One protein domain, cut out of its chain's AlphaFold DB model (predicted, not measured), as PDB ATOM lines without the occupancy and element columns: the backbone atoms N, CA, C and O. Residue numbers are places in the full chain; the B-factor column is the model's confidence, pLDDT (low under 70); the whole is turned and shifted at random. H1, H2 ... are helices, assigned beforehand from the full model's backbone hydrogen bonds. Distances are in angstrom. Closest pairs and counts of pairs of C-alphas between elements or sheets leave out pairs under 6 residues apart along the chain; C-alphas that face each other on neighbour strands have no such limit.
ATOM      1  N   GLY A 272      43.972 -46.919  72.311       97.00
ATOM      2  CA  GLY A 272      44.506 -45.689  71.722       97.00
ATOM      3  C   GLY A 272      45.898 -45.894  71.129       97.00
ATOM      4  O   GLY A 272      46.792 -45.095  71.391       97.00
ATOM      5  N   LEU A 273      46.140 -47.015  70.443       97.56
ATOM      6  CA  LEU A 273      47.457 -47.348  69.889       97.56
ATOM      7  C   LEU A 273      47.741 -46.495  68.648       97.56
ATOM      8  O   LEU A 273      46.896 -46.373  67.761       97.56
ATOM      9  N   GLU A 274      48.936 -45.911  68.569       97.44
ATOM     10  CA  GLU A 274      49.349 -45.130  67.401       97.44
ATOM     11  C   GLU A 274      49.675 -46.075  66.235       97.44
ATOM     12  O   GLU A 274      50.541 -46.948  66.358       97.44
ATOM     13  N   TYR A 275      48.994 -45.904  65.101       97.88
ATOM     14  CA  TYR A 275      49.271 -46.622  63.857       97.88
ATOM     15  C   TYR A 275      49.786 -45.663  62.777       97.88
ATOM     16  O   TYR A 275      49.610 -44.450  62.862       97.88
ATOM     17  N   HIS A 276      50.425 -46.214  61.746       98.06
ATOM     18  CA  HIS A 276      51.018 -45.411  60.680       98.06
ATOM     19  C   HIS A 276      49.960 -44.794  59.740       98.06
ATOM     20  O   HIS A 276      49.138 -45.547  59.213       98.06
ATOM     21  N   PRO A 277      50.023 -43.491  59.401       96.94
ATOM     22  CA  PRO A 277      49.017 -42.823  58.557       96.94
ATOM     23  C   PRO A 277      48.796 -43.441  57.170       96.94
ATOM     24  O   PRO A 277      47.773 -43.216  56.540       96.94
ATOM     25  N   ILE A 278      49.723 -44.272  56.684       97.75
ATOM     26  CA  ILE A 278      49.554 -44.971  55.399       97.75
ATOM     27  C   ILE A 278      48.246 -45.774  55.322       97.75
ATOM     28  O   ILE A 278      47.687 -45.912  54.242       97.75
ATOM     29  N   TYR A 279      47.737 -46.292  56.444       98.25
ATOM     30  CA  TYR A 279      46.481 -47.047  56.451       98.25
ATOM     31  C   TYR A 279      45.261 -46.161  56.141       98.25
ATOM     32  O   TYR A 279      44.258 -46.645  55.597       98.25
ATOM     33  N   ASP A 280      45.354 -44.861  56.437       98.38
ATOM     34  CA  ASP A 280      44.301 -43.881  56.165       98.38
ATOM     35  C   ASP A 280      44.129 -43.666  54.655       98.38
ATOM     36  O   ASP A 280      43.006 -43.552  54.178       98.38
ATOM     37  N   THR A 281      45.209 -43.816  53.877       97.62
ATOM     38  CA  THR A 281      45.211 -43.708  52.402       97.62
ATOM     39  C   THR A 281      44.443 -44.818  51.669       97.62
ATOM     40  O   THR A 281      44.279 -44.760  50.454       97.62
ATOM     41  N   GLY A 282      44.012 -45.865  52.383       96.38
ATOM     42  CA  GLY A 282      43.380 -47.055  51.798       96.38
ATOM     43  C   GLY A 282      44.334 -48.231  51.566       96.38
ATOM     44  O   GLY A 282      43.894 -49.302  51.157       96.38
ATOM     45  N   LEU A 283      45.630 -48.082  51.858       96.88
ATOM     46  CA  LEU A 283      46.577 -49.197  51.828       96.88
ATOM     47  C   LEU A 283      46.386 -50.130  53.036       96.88
ATOM     48  O   LEU A 283      46.519 -49.727  54.187       96.88
ATOM     49  N   ASP A 284      46.189 -51.424  52.781       92.38
ATOM     50  CA  ASP A 284      45.942 -52.425  53.837       92.38
ATOM     51  C   ASP A 284      47.188 -52.849  54.631       92.38
ATOM     52  O   ASP A 284      47.097 -53.594  55.619       92.38
ATOM     53  N   ARG A 285      48.386 -52.456  54.182       92.75
ATOM     54  CA  ARG A 285      49.664 -52.876  54.775       92.75
ATOM     55  C   ARG A 285      50.680 -51.745  54.775       92.75
ATOM     56  O   ARG A 285      50.948 -51.151  53.738       92.75
ATOM     57  N   LEU A 286      51.361 -51.588  55.907       95.94
ATOM     58  CA  LEU A 286      52.614 -50.854  55.989       95.94
ATOM     59  C   LEU A 286      53.766 -51.754  55.518       95.94
ATOM     60  O   LEU A 286      54.328 -52.541  56.281       95.94
ATOM     61  N   SER A 287      54.062 -51.689  54.225       92.25
ATOM     62  CA  SER A 287      55.268 -52.258  53.610       92.25
ATOM     63  C   SER A 287      56.134 -51.146  53.019       92.25
ATOM     64  O   SER A 287      55.735 -49.993  53.068       92.25
ATOM     65  N   CYS A 288      57.265 -51.485  52.393       93.75
ATOM     66  CA  CYS A 288      57.969 -50.567  51.492       93.75
ATOM     67  C   CYS A 288      56.995 -49.977  50.459       93.75
ATOM     68  O   CYS A 288      56.046 -50.674  50.069       93.75
ATOM     69  N   ALA A 289      57.259 -48.757  49.989       95.19
ATOM     70  CA  ALA A 289      56.401 -48.073  49.021       95.19
ATOM     71  C   ALA A 289      56.204 -48.906  47.741       95.19
ATOM     72  O   ALA A 289      55.074 -49.170  47.334       95.19
ATOM     73  N   TYR A 290      57.294 -49.465  47.201       94.75
ATOM     74  CA  TYR A 290      57.261 -50.474  46.137       94.75
ATOM     75  C   TYR A 290      57.615 -51.857  46.680       94.75
ATOM     76  O   TYR A 290      58.741 -52.351  46.584       94.75
ATOM     77  N   CYS A 291      56.624 -52.522  47.267       94.12
ATOM     78  CA  CYS A 291      56.774 -53.888  47.748       94.12
ATOM     79  C   CYS A 291      56.531 -54.908  46.627       94.12
ATOM     80  O   CYS A 291      55.452 -54.969  46.042       94.12
ATOM     81  N   ILE A 292      57.487 -55.813  46.412       92.19
ATOM     82  CA  ILE A 292      57.373 -56.916  45.434       92.19
ATOM     83  C   ILE A 292      56.193 -57.869  45.717       92.19
ATOM     84  O   ILE A 292      55.791 -58.639  44.849       92.19
ATOM     85  N   LEU A 293      55.643 -57.841  46.939       91.62
ATOM     86  CA  LEU A 293      54.485 -58.639  47.369       91.62
ATOM     87  C   LEU A 293      53.153 -57.873  47.297       91.62
ATOM     88  O   LEU A 293      52.118 -58.430  47.678       91.62
ATOM     89  N   ALA A 294      53.158 -56.589  46.939       93.06
ATOM     90  CA  ALA A 294      51.928 -55.821  46.766       93.06
ATOM     91  C   ALA A 294      51.213 -56.275  45.485       93.06
ATOM     92  O   ALA A 294      51.902 -56.587  44.520       93.06
ATOM     93  N   PRO A 295      49.875 -56.345  45.431       93.44
ATOM     94  CA  PRO A 295      49.157 -56.461  44.161       93.44
ATOM     95  C   PRO A 295      49.327 -55.182  43.327       93.44
ATOM     96  O   PRO A 295      49.711 -54.141  43.858       93.44
ATOM     97  N   ASP A 296      49.037 -55.247  42.029       94.81
ATOM     98  CA  ASP A 296      49.294 -54.123  41.119       94.81
ATOM     99  C   ASP A 296      48.454 -52.888  41.471       94.81
ATOM    100  O   ASP A 296      49.006 -51.794  41.552       94.81
ATOM    101  N   ALA A 297      47.180 -53.061  41.839       95.62
ATOM    102  CA  ALA A 297      46.331 -51.965  42.320       95.62
ATOM    103  C   ALA A 297      46.918 -51.241  43.550       95.62
ATOM    104  O   ALA A 297      46.864 -50.018  43.636       95.62
ATOM    105  N   ALA A 298      47.550 -51.976  44.474       96.75
ATOM    106  CA  ALA A 298      48.199 -51.368  45.634       96.75
ATOM    107  C   ALA A 298      49.482 -50.614  45.257       96.75
ATOM    108  O   ALA A 298      49.801 -49.626  45.906       96.75
ATOM    109  N   LEU A 299      50.209 -51.043  44.215       97.12
ATOM    110  CA  LEU A 299      51.349 -50.282  43.690       97.12
ATOM    111  C   LEU A 299      50.894 -48.974  43.031       97.12
ATOM    112  O   LEU A 299      51.547 -47.948  43.213       97.12
ATOM    113  N   VAL A 300      49.770 -48.992  42.306       97.81
ATOM    114  CA  VAL A 300      49.174 -47.771  41.743       97.81
ATOM    115  C   VAL A 300      48.762 -46.817  42.864       97.81
ATOM    116  O   VAL A 300      49.184 -45.663  42.858       97.81
ATOM    117  N   LEU A 301      48.028 -47.303  43.873       98.19
ATOM    118  CA  LEU A 301      47.631 -46.493  45.029       98.19
ATOM    119  C   LEU A 301      48.849 -45.938  45.785       98.19
ATOM    120  O   LEU A 301      48.909 -44.744  46.047       98.19
ATOM    121  N   ALA A 302      49.856 -46.770  46.064       97.94
ATOM    122  CA  ALA A 302      51.102 -46.328  46.692       97.94
ATOM    123  C   ALA A 302      51.812 -45.235  45.876       97.94
ATOM    124  O   ALA A 302      52.362 -44.293  46.444       97.94
ATOM    125  N   THR A 303      51.767 -45.318  44.546       98.19
ATOM    126  CA  THR A 303      52.343 -44.293  43.669       98.19
ATOM    127  C   THR A 303      51.575 -42.971  43.763       98.19
ATOM    128  O   THR A 303      52.205 -41.923  43.874       98.19
ATOM    129  N   ARG A 304      50.235 -43.006  43.813       98.38
ATOM    130  CA  ARG A 304      49.404 -41.808  44.050       98.38
ATOM    131  C   ARG A 304      49.697 -41.173  45.412       98.38
ATOM    132  O   ARG A 304      49.851 -39.960  45.504       98.38
ATOM    133  N   VAL A 305      49.867 -41.988  46.459       98.19
ATOM    134  CA  VAL A 305      50.298 -41.501  47.784       98.19
ATOM    135  C   VAL A 305      51.661 -40.811  47.696       98.19
ATOM    136  O   VAL A 305      51.845 -39.747  48.278       98.19
ATOM    137  N   CYS A 306      52.615 -41.375  46.945       97.75
ATOM    138  CA  CYS A 306      53.912 -40.731  46.736       97.75
ATOM    139  C   CYS A 306      53.767 -39.361  46.061       97.75
ATOM    140  O   CYS A 306      54.451 -38.432  46.473       97.75
ATOM    141  N   PHE A 307      52.880 -39.212  45.072       97.88
ATOM    142  CA  PHE A 307      52.621 -37.916  44.438       97.88
ATOM    143  C   PHE A 307      52.020 -36.908  45.420       97.88
ATOM    144  O   PHE A 307      52.540 -35.801  45.532       97.88
ATOM    145  N   ALA A 308      50.997 -37.310  46.179       97.38
ATOM    146  CA  ALA A 308      50.356 -36.458  47.183       97.38
ATOM    147  C   ALA A 308      51.332 -35.993  48.281       97.38
ATOM    148  O   ALA A 308      51.204 -34.889  48.801       97.38
ATOM    149  N   LEU A 309      52.329 -36.820  48.611       96.38
ATOM    150  CA  LEU A 309      53.376 -36.513  49.589       96.38
ATOM    151  C   LEU A 309      54.644 -35.885  48.981       96.38
ATOM    152  O   LEU A 309      55.589 -35.609  49.716       96.38
ATOM    153  N   GLY A 310      54.710 -35.697  47.658       96.19
ATOM    154  CA  GLY A 310      55.901 -35.175  46.978       96.19
ATOM    155  C   GLY A 310      57.143 -36.073  47.089       96.19
ATOM    156  O   GLY A 310      58.268 -35.578  47.067       96.19
ATOM    157  N   LEU A 311      56.968 -37.390  47.237       96.00
ATOM    158  CA  LEU A 311      58.074 -38.329  47.433       96.00
ATOM    159  C   LEU A 311      58.777 -38.672  46.108       96.00
ATOM    160  O   LEU A 311      58.105 -38.979  45.120       96.00
ATOM    161  N   PRO A 312      60.123 -38.740  46.084       95.06
ATOM    162  CA  PRO A 312      60.888 -39.039  44.869       95.06
ATOM    163  C   PRO A 312      60.889 -40.530  44.493       95.06
ATOM    164  O   PRO A 312      61.350 -40.898  43.410       95.06
ATOM    165  N   ILE A 313      60.371 -41.398  45.371       95.38
ATOM    166  CA  ILE A 313      60.446 -42.861  45.266       95.38
ATOM    167  C   ILE A 313      59.999 -43.392  43.886       95.38
ATOM    168  O   ILE A 313      60.721 -44.225  43.332       95.38
ATOM    169  N   PRO A 314      58.885 -42.933  43.271       97.00
ATOM    170  CA  PRO A 314      58.486 -43.417  41.949       97.00
ATOM    171  C   PRO A 314      59.567 -43.215  40.880       97.00
ATOM    172  O   PRO A 314      59.840 -44.128  40.102       97.00
ATOM    173  N   GLY A 315      60.223 -42.050  40.873       96.12
ATOM    174  CA  GLY A 315      61.314 -41.750  39.944       96.12
ATOM    175  C   GLY A 315      62.528 -42.644  40.185       96.12
ATOM    176  O   GLY A 315      63.018 -43.279  39.252       96.12
ATOM    177  N   VAL A 316      62.939 -42.786  41.452       94.75
ATOM    178  CA  VAL A 316      64.063 -43.650  41.861       94.75
ATOM    179  C   VAL A 316      63.868 -45.087  41.370       94.75
ATOM    180  O   VAL A 316      64.786 -45.682  40.803       94.75
ATOM    181  N   TYR A 317      62.671 -45.643  41.550       96.69
ATOM    182  CA  TYR A 317      62.361 -47.027  41.192       96.69
ATOM    183  C   TYR A 317      62.237 -47.247  39.676       96.69
ATOM    184  O   TYR A 317      62.727 -48.262  39.175       96.69
ATOM    185  N   VAL A 318      61.639 -46.307  38.935       97.50
ATOM    186  CA  VAL A 318      61.582 -46.364  37.462       97.50
ATOM    187  C   VAL A 318      62.984 -46.281  36.860       97.50
ATOM    188  O   VAL A 318      63.335 -47.074  35.983       97.50
ATOM    189  N   ASP A 319      63.814 -45.366  37.360       96.62
ATOM    190  CA  ASP A 319      65.191 -45.241  36.899       96.62
ATOM    191  C   ASP A 319      66.014 -46.482  37.231       96.62
ATOM    192  O   ASP A 319      66.783 -46.944  36.387       96.62
ATOM    193  N   LEU A 320      65.822 -47.060  38.419       96.19
ATOM    194  CA  LEU A 320      66.458 -48.312  38.810       96.19
ATOM    195  C   LEU A 320      66.093 -49.455  37.854       96.19
ATOM    196  O   LEU A 320      66.995 -50.120  37.349       96.19
ATOM    197  N   GLU A 321      64.802 -49.662  37.567       97.44
ATOM    198  CA  GLU A 321      64.327 -50.700  36.637       97.44
ATOM    199  C   GLU A 321      64.948 -50.545  35.245       97.44
ATOM    200  O   GLU A 321      65.460 -51.516  34.681       97.44
ATOM    201  N   ARG A 322      64.984 -49.310  34.731       96.81
ATOM    202  CA  ARG A 322      65.616 -48.982  33.449       96.81
ATOM    203  C   ARG A 322      67.119 -49.266  33.456       96.81
ATOM    204  O   ARG A 322      67.617 -49.877  32.516       96.81
ATOM    205  N   ARG A 323      67.845 -48.842  34.500       97.12
ATOM    206  CA  ARG A 323      69.306 -49.021  34.602       97.12
ATOM    207  C   ARG A 323      69.712 -50.491  34.666       97.12
ATOM    208  O   ARG A 323      70.718 -50.863  34.068       97.12
ATOM    209  N   ILE A 324      68.973 -51.315  35.411       97.06
ATOM    210  CA  ILE A 324      69.340 -52.726  35.605       97.06
ATOM    211  C   ILE A 324      68.829 -53.643  34.487       97.06
ATOM    212  O   ILE A 324      69.309 -54.769  34.383       97.06
ATOM    213  N   GLY A 325      67.864 -53.195  33.676       95.75
ATOM    214  CA  GLY A 325      67.294 -53.990  32.584       95.75
ATOM    215  C   GLY A 325      66.510 -55.224  33.053       95.75
ATOM    216  O   GLY A 325      66.397 -56.201  32.318       95.75
ATOM    217  N   HIS A 326      65.991 -55.203  34.282       95.94
ATOM    218  CA  HIS A 326      65.217 -56.291  34.877       95.94
ATOM    219  C   HIS A 326      63.908 -55.739  35.433       95.94
ATOM    220  O   HIS A 326      63.924 -54.936  36.363       95.94
ATOM    221  N   THR A 327      62.777 -56.222  34.922       94.19
ATOM    222  CA  THR A 327      61.445 -55.755  35.322       94.19
ATOM    223  C   THR A 327      61.132 -56.091  36.782       94.19
ATOM    224  O   THR A 327      61.435 -57.184  37.266       94.19
ATOM    225  N   PHE A 328      60.506 -55.161  37.499       93.75
ATOM    226  CA  PHE A 328      60.117 -55.302  38.903       93.75
ATOM    227  C   PHE A 328      59.178 -56.485  39.134       93.75
ATOM    228  O   PHE A 328      59.333 -57.235  40.102       93.75
ATOM    229  N   LYS A 329      58.229 -56.683  38.214       90.56
ATOM    230  CA  LYS A 329      57.337 -57.839  38.179       90.56
ATOM    231  C   LYS A 329      57.152 -58.357  36.756       90.56
ATOM    232  O   LYS A 329      57.149 -57.562  35.825       90.56
ATOM    233  N   PRO A 330      56.888 -59.664  36.576       85.75
ATOM    234  CA  PRO A 330      56.647 -60.221  35.246       85.75
ATOM    235  C   PRO A 330      55.458 -59.593  34.504       85.75
ATOM    236  O   PRO A 330      55.487 -59.519  33.284       85.75
ATOM    237  N   SER A 331      54.415 -59.167  35.225       84.31
ATOM    238  CA  SER A 331      53.169 -58.663  34.636       84.31
ATOM    239  C   SER A 331      53.171 -57.166  34.327       84.31
ATOM    240  O   SER A 331      52.293 -56.718  33.598       84.31
ATOM    241  N   GLN A 332      54.093 -56.382  34.898       87.75
ATOM    242  CA  GLN A 332      54.010 -54.923  34.842       87.75
ATOM    243  C   GLN A 332      55.361 -54.251  35.119       87.75
ATOM    244  O   GLN A 332      56.058 -54.613  36.069       87.75
ATOM    245  N   THR A 333      55.690 -53.238  34.312       95.81
ATOM    246  CA  THR A 333      56.817 -52.324  34.549       95.81
ATOM    247  C   THR A 333      56.431 -51.248  35.561       95.81
ATOM    248  O   THR A 333      55.260 -50.878  35.687       95.81
ATOM    249  N   LEU A 334      57.415 -50.692  36.262       97.25
ATOM    250  CA  LEU A 334      57.195 -49.573  37.178       97.25
ATOM    251  C   LEU A 334      56.783 -48.304  36.430       97.25
ATOM    252  O   LEU A 334      55.938 -47.560  36.921       97.25
ATOM    253  N   ALA A 335      57.290 -48.099  35.211       97.88
ATOM    254  CA  ALA A 335      56.827 -47.013  34.347       97.88
ATOM    255  C   ALA A 335      55.321 -47.133  34.034       97.88
ATOM    256  O   ALA A 335      54.605 -46.133  34.064       97.88
ATOM    257  N   GLY A 336      54.824 -48.356  33.810       97.88
ATOM    258  CA  GLY A 336      53.397 -48.627  33.625       97.88
ATOM    259  C   GLY A 336      52.566 -48.333  34.877       97.88
ATOM    260  O   GLY A 336      51.521 -47.692  34.779       97.88
ATOM    261  N   VAL A 337      53.056 -48.710  36.067       98.12
ATOM    262  CA  VAL A 337      52.415 -48.356  37.352       98.12
ATOM    263  C   VAL A 337      52.301 -46.837  37.509       98.12
ATOM    264  O   VAL A 337      51.240 -46.330  37.868       98.12
ATOM    265  N   VAL A 338      53.385 -46.109  37.224       98.50
ATOM    266  CA  VAL A 338      53.435 -44.642  37.309       98.50
ATOM    267  C   VAL A 338      52.470 -43.988  36.323       98.50
ATOM    268  O   VAL A 338      51.760 -43.057  36.699       98.50
ATOM    269  N   ALA A 339      52.395 -44.487  35.089       98.25
ATOM    270  CA  ALA A 339      51.445 -43.995  34.094       98.25
ATOM    271  C   ALA A 339      49.989 -44.210  34.541       98.25
ATOM    272  O   ALA A 339      49.188 -43.278  34.476       98.25
ATOM    273  N   ALA A 340      49.663 -45.395  35.068       98.12
ATOM    274  CA  ALA A 340      48.332 -45.690  35.596       98.12
ATOM    275  C   ALA A 340      47.961 -44.776  36.778       98.12
ATOM    276  O   ALA A 340      46.843 -44.274  36.840       98.12
ATOM    277  N   ALA A 341      48.904 -44.506  37.686       98.31
ATOM    278  CA  ALA A 341      48.682 -43.600  38.811       98.31
ATOM    279  C   ALA A 341      48.406 -42.161  38.351       98.31
ATOM    280  O   ALA A 341      47.462 -41.544  38.833       98.31
ATOM    281  N   ARG A 342      49.175 -41.651  37.379       98.31
ATOM    282  CA  ARG A 342      48.954 -40.316  36.794       98.31
ATOM    283  C   ARG A 342      47.607 -40.205  36.088       98.31
ATOM    284  O   ARG A 342      46.955 -39.176  36.193       98.31
ATOM    285  N   MET A 343      47.197 -41.255  35.377       98.31
ATOM    286  CA  MET A 343      45.885 -41.303  34.733       98.31
ATOM    287  C   MET A 343      44.761 -41.206  35.770       98.31
ATOM    288  O   MET A 343      43.839 -40.423  35.582       98.31
ATOM    289  N   LEU A 344      44.852 -41.956  36.873       98.12
ATOM    290  CA  LEU A 344      43.859 -41.878  37.948       98.12
ATOM    291  C   LEU A 344      43.861 -40.518  38.648       98.12
ATOM    292  O   LEU A 344      42.791 -39.996  38.912       98.12
ATOM    293  N   ASP A 345      45.019 -39.906  38.900       97.25
ATOM    294  CA  ASP A 345      45.056 -38.544  39.455       97.25
ATOM    295  C   ASP A 345      44.455 -37.503  38.495       97.25
ATOM    296  O   ASP A 345      43.835 -36.544  38.943       97.25
ATOM    297  N   ALA A 346      44.594 -37.688  37.177       97.62
ATOM    298  CA  ALA A 346      43.965 -36.814  36.188       97.62
ATOM    299  C   ALA A 346      42.436 -36.984  36.120       97.62
ATOM    300  O   ALA A 346      41.739 -36.027  35.792       97.62
ATOM    301  N   LEU A 347      41.923 -38.185  36.407       97.56
ATOM    302  CA  LEU A 347      40.489 -38.494  36.388       97.56
ATOM    303  C   LEU A 347      39.798 -38.162  37.718       97.56
ATOM    304  O   LEU A 347      38.744 -37.534  37.722       97.56
ATOM    305  N   ASP A 348      40.400 -38.577  38.831       96.44
ATOM    306  CA  ASP A 348      39.805 -38.524  40.170       96.44
ATOM    307  C   ASP A 348      40.278 -37.306  40.983       96.44
ATOM    308  O   ASP A 348      39.729 -37.018  42.046       96.44
ATOM    309  N   GLY A 349      41.328 -36.616  40.527       95.50
ATOM    310  CA  GLY A 349      42.063 -35.635  41.322       95.50
ATOM    311  C   GLY A 349      43.121 -36.264  42.246       95.50
ATOM    312  O   GLY A 349      43.268 -37.492  42.311       95.50
ATOM    313  N   PRO A 350      43.897 -35.432  42.967       91.69
ATOM    314  CA  PRO A 350      44.912 -35.911  43.898       91.69
ATOM    315  C   PRO A 350      44.280 -36.690  45.056       91.69
ATOM    316  O   PRO A 350      43.189 -36.369  45.527       91.69
ATOM    317  N   LEU A 351      44.995 -37.704  45.547       95.06
ATOM    318  CA  LEU A 351      44.542 -38.487  46.692       95.06
ATOM    319  C   LEU A 351      44.487 -37.615  47.957       95.06
ATOM    320  O   LEU A 351      45.470 -36.970  48.317       95.06
ATOM    321  N   VAL A 352      43.359 -37.663  48.661       95.06
ATOM    322  CA  VAL A 352      43.152 -37.011  49.960       95.06
ATOM    323  C   VAL A 352      42.756 -38.050  51.003       95.06
ATOM    324  O   VAL A 352      42.083 -39.031  50.690       95.06
ATOM    325  N   TRP A 353      43.188 -37.852  52.244       96.88
ATOM    326  CA  TRP A 353      42.815 -38.681  53.390       96.88
ATOM    327  C   TRP A 353      42.899 -37.856  54.670       96.88
ATOM    328  O   TRP A 353      43.577 -36.829  54.730       96.88
ATOM    329  N   SER A 354      42.222 -38.327  55.707       97.00
ATOM    330  CA  SER A 354      42.253 -37.766  57.051       97.00
ATOM    331  C   SER A 354      42.798 -38.785  58.040       97.00
ATOM    332  O   SER A 354      42.603 -39.995  57.898       97.00
ATOM    333  N   ARG A 355      43.464 -38.294  59.088       96.12
ATOM    334  CA  ARG A 355      43.853 -39.138  60.221       96.12
ATOM    335  C   ARG A 355      42.613 -39.864  60.749       96.12
ATOM    336  O   ARG A 355      41.551 -39.259  60.880       96.12
ATOM    337  N   GLY A 356      42.743 -41.156  61.027       97.12
ATOM    338  CA  GLY A 356      41.626 -41.945  61.547       97.12
ATOM    339  C   GLY A 356      40.749 -42.595  60.474       97.12
ATOM    340  O   GLY A 356      39.920 -43.433  60.827       97.12
ATOM    341  N   ASP A 357      40.933 -42.293  59.181       98.12
ATOM    342  CA  ASP A 357      40.147 -42.908  58.098       98.12
ATOM    343  C   ASP A 357      40.205 -44.437  58.118       98.12
ATOM    344  O   ASP A 357      39.203 -45.095  57.833       98.12
ATOM    345  N   ALA A 358      41.337 -45.032  58.499       97.75
ATOM    346  CA  ALA A 358      41.441 -46.477  58.641       97.75
ATOM    347  C   ALA A 358      40.543 -47.006  59.772       97.75
ATOM    348  O   ALA A 358      39.792 -47.962  59.572       97.75
ATOM    349  N   VAL A 359      40.568 -46.367  60.945       97.75
ATOM    350  CA  VAL A 359      39.708 -46.748  62.078       97.75
ATOM    351  C   VAL A 359      38.239 -46.552  61.715       97.75
ATOM    352  O   VAL A 359      37.437 -47.459  61.924       97.75
ATOM    353  N   ARG A 360      37.895 -45.419  61.096       97.62
ATOM    354  CA  ARG A 360      36.547 -45.104  60.610       97.62
ATOM    355  C   ARG A 360      36.038 -46.159  59.627       97.62
ATOM    356  O   ARG A 360      34.931 -46.661  59.796       97.62
ATOM    357  N   ARG A 361      36.860 -46.556  58.650       96.94
ATOM    358  CA  ARG A 361      36.528 -47.588  57.654       96.94
ATOM    359  C   ARG A 361      36.252 -48.953  58.286       96.94
ATOM    360  O   ARG A 361      35.397 -49.683  57.797       96.94
ATOM    361  N   HIS A 362      36.985 -49.314  59.339       96.56
ATOM    362  CA  HIS A 362      36.892 -50.645  59.944       96.56
ATOM    363  C   HIS A 362      35.904 -50.744  61.110       96.56
ATOM    364  O   HIS A 362      35.345 -51.818  61.315       96.56
ATOM    365  N   LEU A 363      35.700 -49.666  61.871       97.12
ATOM    366  CA  LEU A 363      34.945 -49.671  63.131       97.12
ATOM    367  C   LEU A 363      33.886 -48.560  63.242       97.12
ATOM    368  O   LEU A 363      33.150 -48.522  64.227       97.12
ATOM    369  N   GLY A 364      33.807 -47.650  62.268       97.44
ATOM    370  CA  GLY A 364      32.869 -46.528  62.262       97.44
ATOM    371  C   GLY A 364      33.351 -45.279  63.008       97.44
ATOM    372  O   GLY A 364      34.402 -45.252  63.656       97.44
ATOM    373  N   GLU A 365      32.555 -44.213  62.904       97.38
ATOM    374  CA  GLU A 365      32.913 -42.863  63.359       97.38
ATOM    375  C   GLU A 365      33.150 -42.778  64.875       97.38
ATOM    376  O   GLU A 365      34.109 -42.162  65.339       97.38
ATOM    377  N   ASP A 366      32.303 -43.438  65.664       97.06
ATOM    378  CA  ASP A 366      32.377 -43.391  67.126       97.06
ATOM    379  C   ASP A 366      33.674 -44.015  67.654       97.06
ATOM    380  O   ASP A 366      34.267 -43.524  68.616       97.06
ATOM    381  N   ALA A 367      34.133 -45.098  67.020       96.62
ATOM    382  CA  ALA A 367      35.392 -45.748  67.362       96.62
ATOM    383  C   ALA A 367      36.603 -44.884  66.984       96.62
ATOM    384  O   ALA A 367      37.593 -44.881  67.720       96.62
ATOM    385  N   CYS A 368      36.507 -44.131  65.884       97.50
ATOM    386  CA  CYS A 368      37.517 -43.158  65.481       97.50
ATOM    387  C   CYS A 368      37.648 -42.040  66.526       97.50
ATOM    388  O   CYS A 368      38.727 -41.854  67.083       97.50
ATOM    389  N   ARG A 369      36.534 -41.401  66.919       96.50
ATOM    390  CA  ARG A 369      36.551 -40.340  67.944       96.50
ATOM    391  C   ARG A 369      37.124 -40.819  69.282       96.50
ATOM    392  O   ARG A 369      37.930 -40.125  69.896       96.50
ATOM    393  N   ARG A 370      36.755 -42.028  69.730       96.00
ATOM    394  CA  ARG A 370      37.327 -42.630  70.953       96.00
ATOM    395  C   ARG A 370      38.828 -42.883  70.833       96.00
ATOM    396  O   ARG A 370      39.558 -42.677  71.801       96.00
ATOM    397  N   TRP A 371      39.280 -43.358  69.674       97.31
ATOM    398  CA  TRP A 371      40.697 -43.586  69.413       97.31
ATOM    399  C   TRP A 371      41.489 -42.277  69.480       97.31
ATOM    400  O   TRP A 371      42.489 -42.228  70.192       97.31
ATOM    401  N   GLU A 372      41.016 -41.213  68.828       95.88
ATOM    402  CA  GLU A 372      41.666 -39.895  68.839       95.88
ATOM    403  C   GLU A 372      41.781 -39.326  70.256       95.88
ATOM    404  O   GLU A 372      42.864 -38.904  70.665       95.88
ATOM    405  N   GLN A 373      40.697 -39.391  71.037       95.69
ATOM    406  CA  GLN A 373      40.687 -38.957  72.437       95.69
ATOM    407  C   GLN A 373      41.717 -39.722  73.279       95.69
ATOM    408  O   GLN A 373      42.504 -39.119  74.004       95.69
ATOM    409  N   ARG A 374      41.752 -41.056  73.173       95.31
ATOM    410  CA  ARG A 374      42.702 -41.884  73.936       95.31
ATOM    411  C   ARG A 374      44.143 -41.672  73.507       95.31
ATOM    412  O   ARG A 374      45.032 -41.716  74.351       95.31
ATOM    413  N   LEU A 375      44.372 -41.478  72.213       92.44
ATOM    414  CA  LEU A 375      45.700 -41.224  71.679       92.44
ATOM    415  C   LEU A 375      46.242 -39.883  72.181       92.44
ATOM    416  O   LEU A 375      47.407 -39.823  72.555       92.44
ATOM    417  N   ALA A 376      45.394 -38.853  72.262       90.25
ATOM    418  CA  ALA A 376      45.760 -37.558  72.830       90.25
ATOM    419  C   ALA A 376      46.092 -37.635  74.331       90.25
ATOM    420  O   ALA A 376      46.999 -36.951  74.779       90.25
TER     421      ALA A 376
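This is residues 272 to 376 of the 379 residues of the protein "3'-phosphoadenosine 5'-phosphosulfate sulfotransferase (PAPS reductase)/FAD synthetase" of Streptomyces sp. 1 (UniProt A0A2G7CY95). Two lobes of helices lie toward opposite ends of an elongated model: a larger one, where H1 crosses H3 at a steep angle and H2 folds back to H3 as a helical hairpin, and a smaller one, the crossed pair H4 and H5. Two stretches without a named helix run between the lobes: the first 24 residues, 272 to 295, which begin near H5, and the link of residues 349 to 356. The printed part has 105 residues, with five named helices, H1 to H5 in order along it, holding 59 of them, and no named strand; the class is all helix. It is only just loose, close to compact, with a radius of gyration of the C-alphas of 15.8 A, and spans 50 by 27 by 22 A.

Start at Gly 272, whose C-alpha is at (44.506, -45.689, 71.722), and read through residues 272 to 295, which hold no named element. Find C-alpha 296 at (49.294, -54.123, 41.119); from there H1 runs to residue 308, 18.7 A from first to last C-alpha. H2 is residues 313 to 324, 16.4 A. H3, residues 334 to 348, is the longest helix, with 15 residues and 20.8 A. H4 is residues 357 to 363. H5 is residues 365 to 376, 16.8 A, ending at C-alpha 376, (45.760, -37.558, 72.830).

Look first at H1 and H3, which touch at a steep tilt of 66 degrees and run the same way; their closest C-alphas are those of Val 300 and Ala 341, 5.1 A apart. H1 and H2 only just touch, with 3 pairs of C-alphas within 8 A; the closest are those of Thr 303 and Pro 314, 6.4 A apart. The hairpin of H2 and H3 runs opposite ways at a shallow tilt of 29 degrees. H3 touches H2 with residues 334 to 338 alone, and the closest C-alphas are those of Val 318 and Leu 334, 5.4 A apart. Farther along, H4 and H5 touch at a steep tilt of 62 degrees, opposite ways; their closest C-alphas, of Arg 360 and Cys 368, are 5.3 A apart. H4 and H5 are each apart from H1, H2 and H3. In H1, H2, H3, H4 and H5 every O i to N i+4 pair is within hydrogen-bond range.

The two C-alphas farthest apart are those of Gly 325 and Asp 366, at 50.2 A, while those of Gly 272 and Ala 376, the first and last printed, are 8.3 A apart. The printed part has no cut. The links H1 to H2 and H4 to H5 are tight, H2 to H3 and H3 to H4 are short, and no link is long. The mean pLDDT of the printed part is 96.0, and no printed residue is under 70.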